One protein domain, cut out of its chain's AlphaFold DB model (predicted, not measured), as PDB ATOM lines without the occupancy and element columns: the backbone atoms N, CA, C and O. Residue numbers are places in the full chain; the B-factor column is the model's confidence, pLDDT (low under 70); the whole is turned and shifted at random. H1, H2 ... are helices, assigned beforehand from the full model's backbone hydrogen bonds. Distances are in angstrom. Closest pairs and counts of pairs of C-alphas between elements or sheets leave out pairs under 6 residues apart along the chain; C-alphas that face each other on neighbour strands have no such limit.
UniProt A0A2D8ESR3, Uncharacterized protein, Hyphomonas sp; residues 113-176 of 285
ATOM      1  N   LEU A 113      39.972  16.371 -16.949       50.78
ATOM      2  CA  LEU A 113      39.651  15.007 -16.507       50.78
ATOM      3  C   LEU A 113      38.165  14.647 -16.680       50.78
ATOM      4  O   LEU A 113      37.842  13.490 -16.949       50.78
ATOM      5  N   ASN A 114      37.256  15.622 -16.593       52.41
ATOM      6  CA  ASN A 114      35.819  15.368 -16.752       52.41
ATOM      7  C   ASN A 114      35.418  15.067 -18.203       52.41
ATOM      8  O   ASN A 114      34.525  14.253 -18.437       52.41
ATOM      9  N   LEU A 115      36.102  15.657 -19.186       51.62
ATOM     10  CA  LEU A 115      35.786  15.437 -20.598       51.62
ATOM     11  C   LEU A 115      36.266  14.055 -21.084       51.62
ATOM     12  O   LEU A 115      35.557  13.363 -21.816       51.62
ATOM     13  N   ALA A 116      37.434  13.609 -20.611       49.88
ATOM     14  CA  ALA A 116      37.989  12.295 -20.943       49.88
ATOM     15  C   ALA A 116      37.170  11.130 -20.347       49.88
ATOM     16  O   ALA A 116      37.059  10.064 -20.963       49.88
ATOM     17  N   ASN A 117      36.530  11.339 -19.190       52.62
ATOM     18  CA  ASN A 117      35.678  10.329 -18.559       52.62
ATOM     19  C   ASN A 117      34.411  10.017 -19.382       52.62
ATOM     20  O   ASN A 117      33.990   8.865 -19.446       52.62
ATOM     21  N   ASN A 118      33.832  10.977 -20.105       53.34
ATOM     22  CA  ASN A 118      32.631  10.701 -20.908       53.34
ATOM     23  C   ASN A 118      32.929   9.951 -22.223       53.34
ATOM     24  O   ASN A 118      32.091   9.186 -22.705       53.34
ATOM     25  N   LEU A 119      34.133  10.098 -22.783       53.97
ATOM     26  CA  LEU A 119      34.494   9.487 -24.072       53.97
ATOM     27  C   LEU A 119      35.023   8.049 -23.948       53.97
ATOM     28  O   LEU A 119      34.818   7.239 -24.849       53.97
ATOM     29  N   ILE A 120      35.659   7.689 -22.829       54.44
ATOM     30  CA  ILE A 120      36.267   6.356 -22.656       54.44
ATOM     31  C   ILE A 120      35.297   5.357 -21.999       54.44
ATOM     32  O   ILE A 120      35.338   4.156 -22.284       54.44
ATOM     33  N   PHE A 121      34.376   5.821 -21.149       57.00
ATOM     34  CA  PHE A 121      33.468   4.928 -20.419       57.00
ATOM     35  C   PHE A 121      32.287   4.419 -21.259       57.00
ATOM     36  O   PHE A 121      31.777   3.321 -21.008       57.00
ATOM     37  N   THR A 122      31.864   5.147 -22.292       62.72
ATOM     38  CA  THR A 122      30.728   4.765 -23.148       62.72
ATOM     39  C   THR A 122      30.961   3.485 -23.974       62.72
ATOM     40  O   THR A 122      30.087   2.609 -23.944       62.72
ATOM     41  N   PRO A 123      32.115   3.247 -24.640       69.94
ATOM     42  CA  PRO A 123      32.333   1.990 -25.364       69.94
ATOM     43  C   PRO A 123      32.513   0.788 -24.424       69.94
ATOM     44  O   PRO A 123      32.029  -0.311 -24.716       69.94
ATOM     45  N   LEU A 124      33.162   0.979 -23.269       65.81
ATOM     46  CA  LEU A 124      33.425  -0.105 -22.319       65.81
ATOM     47  C   LEU A 124      32.135  -0.588 -21.632       65.81
ATOM     48  O   LEU A 124      31.912  -1.792 -21.477       65.81
ATOM     49  N   THR A 125      31.256   0.346 -21.261       70.19
ATOM     50  CA  THR A 125      29.937   0.034 -20.690       70.19
ATOM     51  C   THR A 125      29.034  -0.652 -21.714       70.19
ATOM     52  O   THR A 125      28.419  -1.668 -21.381       70.19
ATOM     53  N   LYS A 126      29.030  -0.198 -22.979       75.81
ATOM     54  CA  LYS A 126      28.293  -0.853 -24.075       75.81
ATOM     55  C   LYS A 126      28.755  -2.297 -24.289       75.81
ATOM     56  O   LYS A 126      27.927  -3.201 -24.404       75.81
ATOM     57  N   MET A 127      30.063  -2.554 -24.275       72.44
ATOM     58  CA  MET A 127      30.616  -3.902 -24.452       72.44
ATOM     59  C   MET A 127      30.275  -4.842 -23.282       72.44
ATOM     60  O   MET A 127      29.916  -6.000 -23.498       72.44
ATOM     61  N   ASN A 128      30.332  -4.356 -22.040       72.81
ATOM     62  CA  ASN A 128      29.975  -5.167 -20.873       72.81
ATOM     63  C   ASN A 128      28.467  -5.463 -20.812       72.81
ATOM     64  O   ASN A 128      28.081  -6.601 -20.529       72.81
ATOM     65  N   ARG A 129      27.610  -4.481 -21.130       70.00
ATOM     66  CA  ARG A 129      26.151  -4.674 -21.191       70.00
ATOM     67  C   ARG A 129      25.740  -5.618 -22.324       70.00
ATOM     68  O   ARG A 129      24.957  -6.531 -22.090       70.00
ATOM     69  N   THR A 130      26.317  -5.475 -23.519       71.06
ATOM     70  CA  THR A 130      26.042  -6.388 -24.649       71.06
ATOM     71  C   THR A 130      26.515  -7.816 -24.375       71.06
ATOM     72  O   THR A 130      25.815  -8.763 -24.726       71.06
ATOM     73  N   ARG A 131      27.652  -8.006 -23.688       69.25
ATOM     74  CA  ARG A 131      28.098  -9.340 -23.244       69.25
ATOM     75  C   ARG A 131      27.137  -9.992 -22.248       69.25
ATOM     76  O   ARG A 131      26.853 -11.176 -22.403       69.25
ATOM     77  N   ARG A 132      26.616  -9.233 -21.273       68.94
ATOM     78  CA  ARG A 132      25.592  -9.723 -20.330       68.94
ATOM     79  C   ARG A 132      24.279 -10.062 -21.034       68.94
ATOM     80  O   ARG A 132      23.736 -11.135 -20.800       68.94
ATOM     81  N   ALA A 133      23.813  -9.196 -21.933       65.69
ATOM     82  CA  ALA A 133      22.573  -9.399 -22.685       65.69
ATOM     83  C   ALA A 133      22.624 -10.664 -23.570       65.69
ATOM     84  O   ALA A 133      21.638 -11.388 -23.681       65.69
ATOM     85  N   ARG A 134      23.805 -10.987 -24.121       65.94
ATOM     86  CA  ARG A 134      24.068 -12.222 -24.882       65.94
ATOM     87  C   ARG A 134      24.171 -13.493 -24.026       65.94
ATOM     88  O   ARG A 134      24.522 -14.535 -24.566       65.94
ATOM     89  N   GLY A 135      23.908 -13.438 -22.718       60.44
ATOM     90  CA  GLY A 135      23.917 -14.620 -21.846       60.44
ATOM     91  C   GLY A 135      25.309 -15.198 -21.562       60.44
ATOM     92  O   GLY A 135      25.427 -16.200 -20.864       60.44
ATOM     93  N   ASN A 136      26.383 -14.547 -22.027       62.16
ATOM     94  CA  ASN A 136      27.761 -14.906 -21.687       62.16
ATOM     95  C   ASN A 136      28.124 -14.344 -20.304       62.16
ATOM     96  O   ASN A 136      29.019 -13.506 -20.162       62.16
ATOM     97  N   MET A 137      27.406 -14.773 -19.266       57.03
ATOM     98  CA  MET A 137      27.820 -14.509 -17.894       57.03
ATOM     99  C   MET A 137      28.858 -15.551 -17.476       57.03
ATOM    100  O   MET A 137      28.619 -16.751 -17.511       57.03
ATOM    101  N   LEU A 138      30.032 -15.064 -17.068       50.00
ATOM    102  CA  LEU A 138      31.165 -15.861 -16.575       50.00
ATOM    103  C   LEU A 138      30.867 -16.626 -15.271       50.00
ATOM    104  O   LEU A 138      31.718 -17.382 -14.811       50.00
ATOM    105  N   ILE A 139      29.706 -16.408 -14.644       46.72
ATOM    106  CA  ILE A 139      29.370 -16.943 -13.325       46.72
ATOM    107  C   ILE A 139      27.893 -17.363 -13.327       46.72
ATOM    108  O   ILE A 139      27.013 -16.511 -13.279       46.72
ATOM    109  N   GLY A 140      27.647 -18.677 -13.361       46.59
ATOM    110  CA  GLY A 140      26.393 -19.296 -12.915       46.59
ATOM    111  C   GLY A 140      25.260 -19.413 -13.942       46.59
ATOM    112  O   GLY A 140      24.429 -18.522 -14.059       46.59
ATOM    113  N   GLY A 141      25.161 -20.590 -14.572       52.56
ATOM    114  CA  GLY A 141      23.928 -21.108 -15.179       52.56
ATOM    115  C   GLY A 141      23.625 -20.628 -16.602       52.56
ATOM    116  O   GLY A 141      23.608 -19.437 -16.892       52.56
ATOM    117  N   LYS A 142      23.332 -21.580 -17.496       49.59
ATOM    118  CA  LYS A 142      22.814 -21.322 -18.847       49.59
ATOM    119  C   LYS A 142      21.376 -20.793 -18.749       49.59
ATOM    120  O   LYS A 142      20.431 -21.552 -18.925       49.59
ATOM    121  N   LYS A 143      21.194 -19.516 -18.419       59.09
ATOM    122  CA  LYS A 143      19.932 -18.832 -18.723       59.09
ATOM    123  C   LYS A 143      19.962 -18.467 -20.202       59.09
ATOM    124  O   LYS A 143      20.995 -18.000 -20.689       59.09
ATOM    125  N   ASP A 144      18.867 -18.730 -20.915       63.69
ATOM    126  CA  ASP A 144      18.734 -18.286 -22.299       63.69
ATOM    127  C   ASP A 144      19.032 -16.777 -22.363       63.69
ATOM    128  O   ASP A 144      18.638 -16.023 -21.466       63.69
ATOM    129  N   PRO A 145      19.795 -16.318 -23.367       70.25
ATOM    130  CA  PRO A 145      20.165 -14.918 -23.454       70.25
ATOM    131  C   PRO A 145      18.896 -14.077 -23.562       70.25
ATOM    132  O   PRO A 145      18.086 -14.302 -24.455       70.25
ATOM    133  N   ILE A 146      18.743 -13.089 -22.682       73.31
ATOM    134  CA  ILE A 146      17.587 -12.173 -22.623       73.31
ATOM    135  C   ILE A 146      17.296 -11.528 -23.989       73.31
ATOM    136  O   ILE A 146      16.151 -11.264 -24.345       73.31
ATOM    137  N   THR A 147      18.324 -11.354 -24.824       73.75
ATOM    138  CA  THR A 147      18.164 -10.871 -26.204       73.75
ATOM    139  C   THR A 147      17.335 -11.797 -27.101       73.75
ATOM    140  O   THR A 147      16.794 -11.339 -28.101       73.75
ATOM    141  N   ARG A 148      17.247 -13.094 -26.787       78.31
ATOM    142  CA  ARG A 148      16.501 -14.093 -27.566       78.31
ATOM    143  C   ARG A 148      15.004 -14.015 -27.302       78.31
ATOM    144  O   ARG A 148      14.236 -14.152 -28.248       78.31
ATOM    145  N   GLU A 149      14.593 -13.778 -26.059       80.19
ATOM    146  CA  GLU A 149      13.177 -13.598 -25.718       80.19
ATOM    147  C   GLU A 149      12.624 -12.318 -26.340       80.19
ATOM    148  O   GLU A 149      11.615 -12.377 -27.038       80.19
ATOM    149  N   TYR A 150      13.354 -11.203 -26.227       85.06
ATOM    150  CA  TYR A 150      12.970  -9.949 -26.879       85.06
ATOM    151  C   TYR A 150      12.855 -10.083 -28.404       85.06
ATOM    152  O   TYR A 150      11.929  -9.564 -29.027       85.06
ATOM    153  N   TYR A 151      13.784 -10.814 -29.028       83.31
ATOM    154  CA  TYR A 151      13.719 -11.064 -30.466       83.31
ATOM    155  C   TYR A 151      12.512 -11.931 -30.848       83.31
ATOM    156  O   TYR A 151      11.897 -11.692 -31.884       83.31
ATOM    157  N   ARG A 152      12.130 -12.914 -30.021       86.75
ATOM    158  CA  ARG A 152      10.942 -13.749 -30.268       86.75
ATOM    159  C   ARG A 152       9.645 -12.945 -30.211       86.75
ATOM    160  O   ARG A 152       8.762 -13.204 -31.020       86.75
ATOM    161  N   THR A 153       9.536 -11.987 -29.294       89.31
ATOM    162  CA  THR A 153       8.318 -11.184 -29.121       89.31
ATOM    163  C   THR A 153       8.220 -10.044 -30.132       89.31
ATOM    164  O   THR A 153       7.179  -9.872 -30.759       89.31
ATOM    165  N   HIS A 154       9.303  -9.294 -30.347       87.88
ATOM    166  CA  HIS A 154       9.277  -8.073 -31.165       87.88
ATOM    167  C   HIS A 154       9.849  -8.242 -32.578       87.88
ATOM    168  O   HIS A 154       9.794  -7.298 -33.366       87.88
ATOM    169  N   LYS A 155      10.423  -9.409 -32.909       89.06
ATOM    170  CA  LYS A 155      11.115  -9.693 -34.188       89.06
ATOM    171  C   LYS A 155      12.211  -8.675 -34.544       89.06
ATOM    172  O   LYS A 155      12.602  -8.552 -35.702       89.06
ATOM    173  N   LYS A 156      12.720  -7.940 -33.550       89.00
ATOM    174  CA  LYS A 156      13.748  -6.901 -33.689       89.00
ATOM    175  C   LYS A 156      14.877  -7.148 -32.686       89.00
ATOM    176  O   LYS A 156      14.608  -7.613 -31.575       89.00
ATOM    177  N   PRO A 157      16.143  -6.872 -33.045       84.62
ATOM    178  CA  PRO A 157      17.242  -6.957 -32.094       84.62
ATOM    179  C   PRO A 157      17.068  -5.901 -30.994       84.62
ATOM    180  O   PRO A 157      16.763  -4.745 -31.279       84.62
ATOM    181  N   LEU A 158      17.271  -6.300 -29.737       88.50
ATOM    182  CA  LEU A 158      17.234  -5.384 -28.598       88.50
ATOM    183  C   LEU A 158      18.424  -4.419 -28.666       88.50
ATOM    184  O   LEU A 158      19.574  -4.847 -28.520       88.50
ATOM    185  N   ASP A 159      18.161  -3.121 -28.830       90.31
ATOM    186  CA  ASP A 159      19.187  -2.108 -28.601       90.31
ATOM    187  C   ASP A 159      19.365  -1.895 -27.096       90.31
ATOM    188  O   ASP A 159      18.563  -1.264 -26.420       90.31
ATOM    189  N   VAL A 160      20.459  -2.432 -26.569       86.81
ATOM    190  CA  VAL A 160      20.823  -2.393 -25.147       86.81
ATOM    191  C   VAL A 160      20.985  -0.963 -24.608       86.81
ATOM    192  O   VAL A 160      20.962  -0.759 -23.395       86.81
ATOM    193  N   MET A 161      21.188   0.025 -25.483       83.75
ATOM    194  CA  MET A 161      21.379   1.421 -25.083       83.75
ATOM    195  C   MET A 161      20.126   2.283 -25.263       83.75
ATOM    196  O   MET A 161      20.127   3.423 -24.795       83.75
ATOM    197  N   SER A 162      19.067   1.771 -25.897       93.19
ATOM    198  CA  SER A 162      17.806   2.501 -26.005       93.19
ATOM    199  C   SER A 162      17.096   2.557 -24.647       93.19
ATOM    200  O   SER A 162      17.331   1.726 -23.764       93.19
ATOM    201  N   LYS A 163      16.205   3.540 -24.460       92.69
ATOM    202  CA  LYS A 163      15.395   3.649 -23.231       92.69
ATOM    203  C   LYS A 163      14.582   2.370 -22.983       92.69
ATOM    204  O   LYS A 163      14.541   1.884 -21.857       92.69
ATOM    205  N   GLU A 164      14.025   1.794 -24.047       91.81
ATOM    206  CA  GLU A 164      13.296   0.520 -24.023       91.81
ATOM    207  C   GLU A 164      14.200  -0.648 -23.611       91.81
ATOM    208  O   GLU A 164      13.826  -1.455 -22.762       91.81
ATOM    209  N   GLY A 165      15.423  -0.716 -24.146       88.69
ATOM    210  CA  GLY A 165      16.368  -1.779 -23.815       88.69
ATOM    211  C   GLY A 165      16.864  -1.736 -22.376       88.69
ATOM    212  O   GLY A 165      17.073  -2.786 -21.765       88.69
ATOM    213  N   ILE A 166      17.008  -0.537 -21.807       88.62
ATOM    214  CA  ILE A 166      17.325  -0.356 -20.388       88.62
ATOM    215  C   ILE A 166      16.151  -0.817 -19.519       88.62
ATOM    216  O   ILE A 166      16.377  -1.546 -18.556       88.62
ATOM    217  N   GLN A 167      14.920  -0.433 -19.869       90.88
ATOM    218  CA  GLN A 167      13.722  -0.834 -19.128       90.88
ATOM    219  C   GLN A 167      13.556  -2.358 -19.131       90.88
ATOM    220  O   GLN A 167      13.442  -2.968 -18.074       90.88
ATOM    221  N   TYR A 168      13.704  -2.992 -20.294       88.25
ATOM    222  CA  TYR A 168      13.632  -4.445 -20.421       88.25
ATOM    223  C   TYR A 168      14.709  -5.169 -19.592       88.25
ATOM    224  O   TYR A 168      14.459  -6.221 -19.009       88.25
ATOM    225  N   GLN A 169      15.917  -4.604 -19.482       86.88
ATOM    226  CA  GLN A 169      16.971  -5.162 -18.624       86.88
ATOM    227  C   GLN A 169      16.684  -5.019 -17.128       86.88
ATOM    228  O   GLN A 169      17.165  -5.849 -16.351       86.88
ATOM    229  N   LYS A 170      15.931  -3.991 -16.723       88.56
ATOM    230  CA  LYS A 170      15.440  -3.843 -15.348       88.56
ATOM    231  C   LYS A 170      14.341  -4.854 -15.051       88.56
ATOM    232  O   LYS A 170      14.442  -5.564 -14.057       88.56
ATOM    233  N   ASP A 171      13.366  -4.980 -15.949       85.25
ATOM    234  CA  ASP A 171      12.243  -5.913 -15.805       85.25
ATOM    235  C   ASP A 171      12.730  -7.374 -15.785       85.25
ATOM    236  O   ASP A 171      12.244  -8.191 -15.006       85.25
ATOM    237  N   ALA A 172      13.774  -7.690 -16.560       83.38
ATOM    238  CA  ALA A 172      14.446  -8.992 -16.542       83.38
ATOM    239  C   ALA A 172      15.374  -9.214 -15.323       83.38
ATOM    240  O   ALA A 172      16.040 -10.250 -15.236       83.38
ATOM    241  N   GLY A 173      15.485  -8.245 -14.406       82.75
ATOM    242  CA  GLY A 173      16.326  -8.327 -13.205       82.75
ATOM    243  C   GLY A 173      17.836  -8.350 -13.481       82.75
ATOM    244  O   GLY A 173      18.616  -8.767 -12.624       82.75
ATOM    245  N   LEU A 174      18.273  -7.938 -14.675       82.62
ATOM    246  CA  LEU A 174      19.686  -7.941 -15.079       82.62
ATOM    247  C   LEU A 174      20.431  -6.688 -14.606       82.62
ATOM    248  O   LEU A 174      21.641  -6.719 -14.356       82.62
ATOM    249  N   ILE A 175      19.694  -5.582 -14.520       81.19
ATOM    250  CA  ILE A 175      20.110  -4.341 -13.885       81.19
ATOM    251  C   ILE A 175      19.173  -4.142 -12.701       81.19
ATOM    252  O   ILE A 175      18.053  -3.672 -12.861       81.19
ATOM    253  N   THR A 176      19.631  -4.492 -11.505       79.31
ATOM    254  CA  THR A 176      19.073  -3.886 -10.299       79.31
ATOM    255  C   THR A 176      19.454  -2.418 -10.326       79.31
ATOM    256  O   THR A 176      20.634  -2.098 -10.523       79.31
TER     257      THR A 176
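Overview. This is residues 113 to 176 of the 285 residues of an uncharacterized protein of Hyphomonas sp (UniProt A0A2D8ESR3). One long helix, H1, sticks out as an arm with residues 113 to 124; its other end reaches a small body made with two short helices, H2 and H3, and loops. The 64 printed residues have three named helices, H1, H2, H3 in chain order, and no named strand: all helix. The whole is elongated, 42 by 27 by 18 A, and only just loose, close to compact, with a radius of gyration of the C-alphas of 13.3 A.

Along the chain. Find C-alpha 113 at (39.651, 15.007, -16.507); from there H1, residues 113 to 133, runs 30.4 A, with a kink of 31 degrees near residue 120. H2 is residues 146 to 154, 12.6 A; H3 is residues 163 to 171, 12.5 A, ending at C-alpha 171 (12.243, -5.913, -15.805).

Arrangement. Look at Ala 133 and Ile 146, the closest C-alphas of H1 and H2, 5.7 A apart: the helices are close but not clearly touching, about perpendicular at 76 degrees. H3 is near H1 and near H2, whose closest C-alphas to it are 8.1 A away. Every O i to N i+4 pair is within hydrogen-bond range in H2 and H3, 11 of 17 in H1.

Size, cuts and confidence. The C-alphas of Leu 113 and Arg 152, the two farthest apart, are 42.9 A apart. The printed part has no cut. H1 to H2, residues 134 to 145, is a long link. Residues 113 to 124 and 131 to 144 have pLDDT under 70.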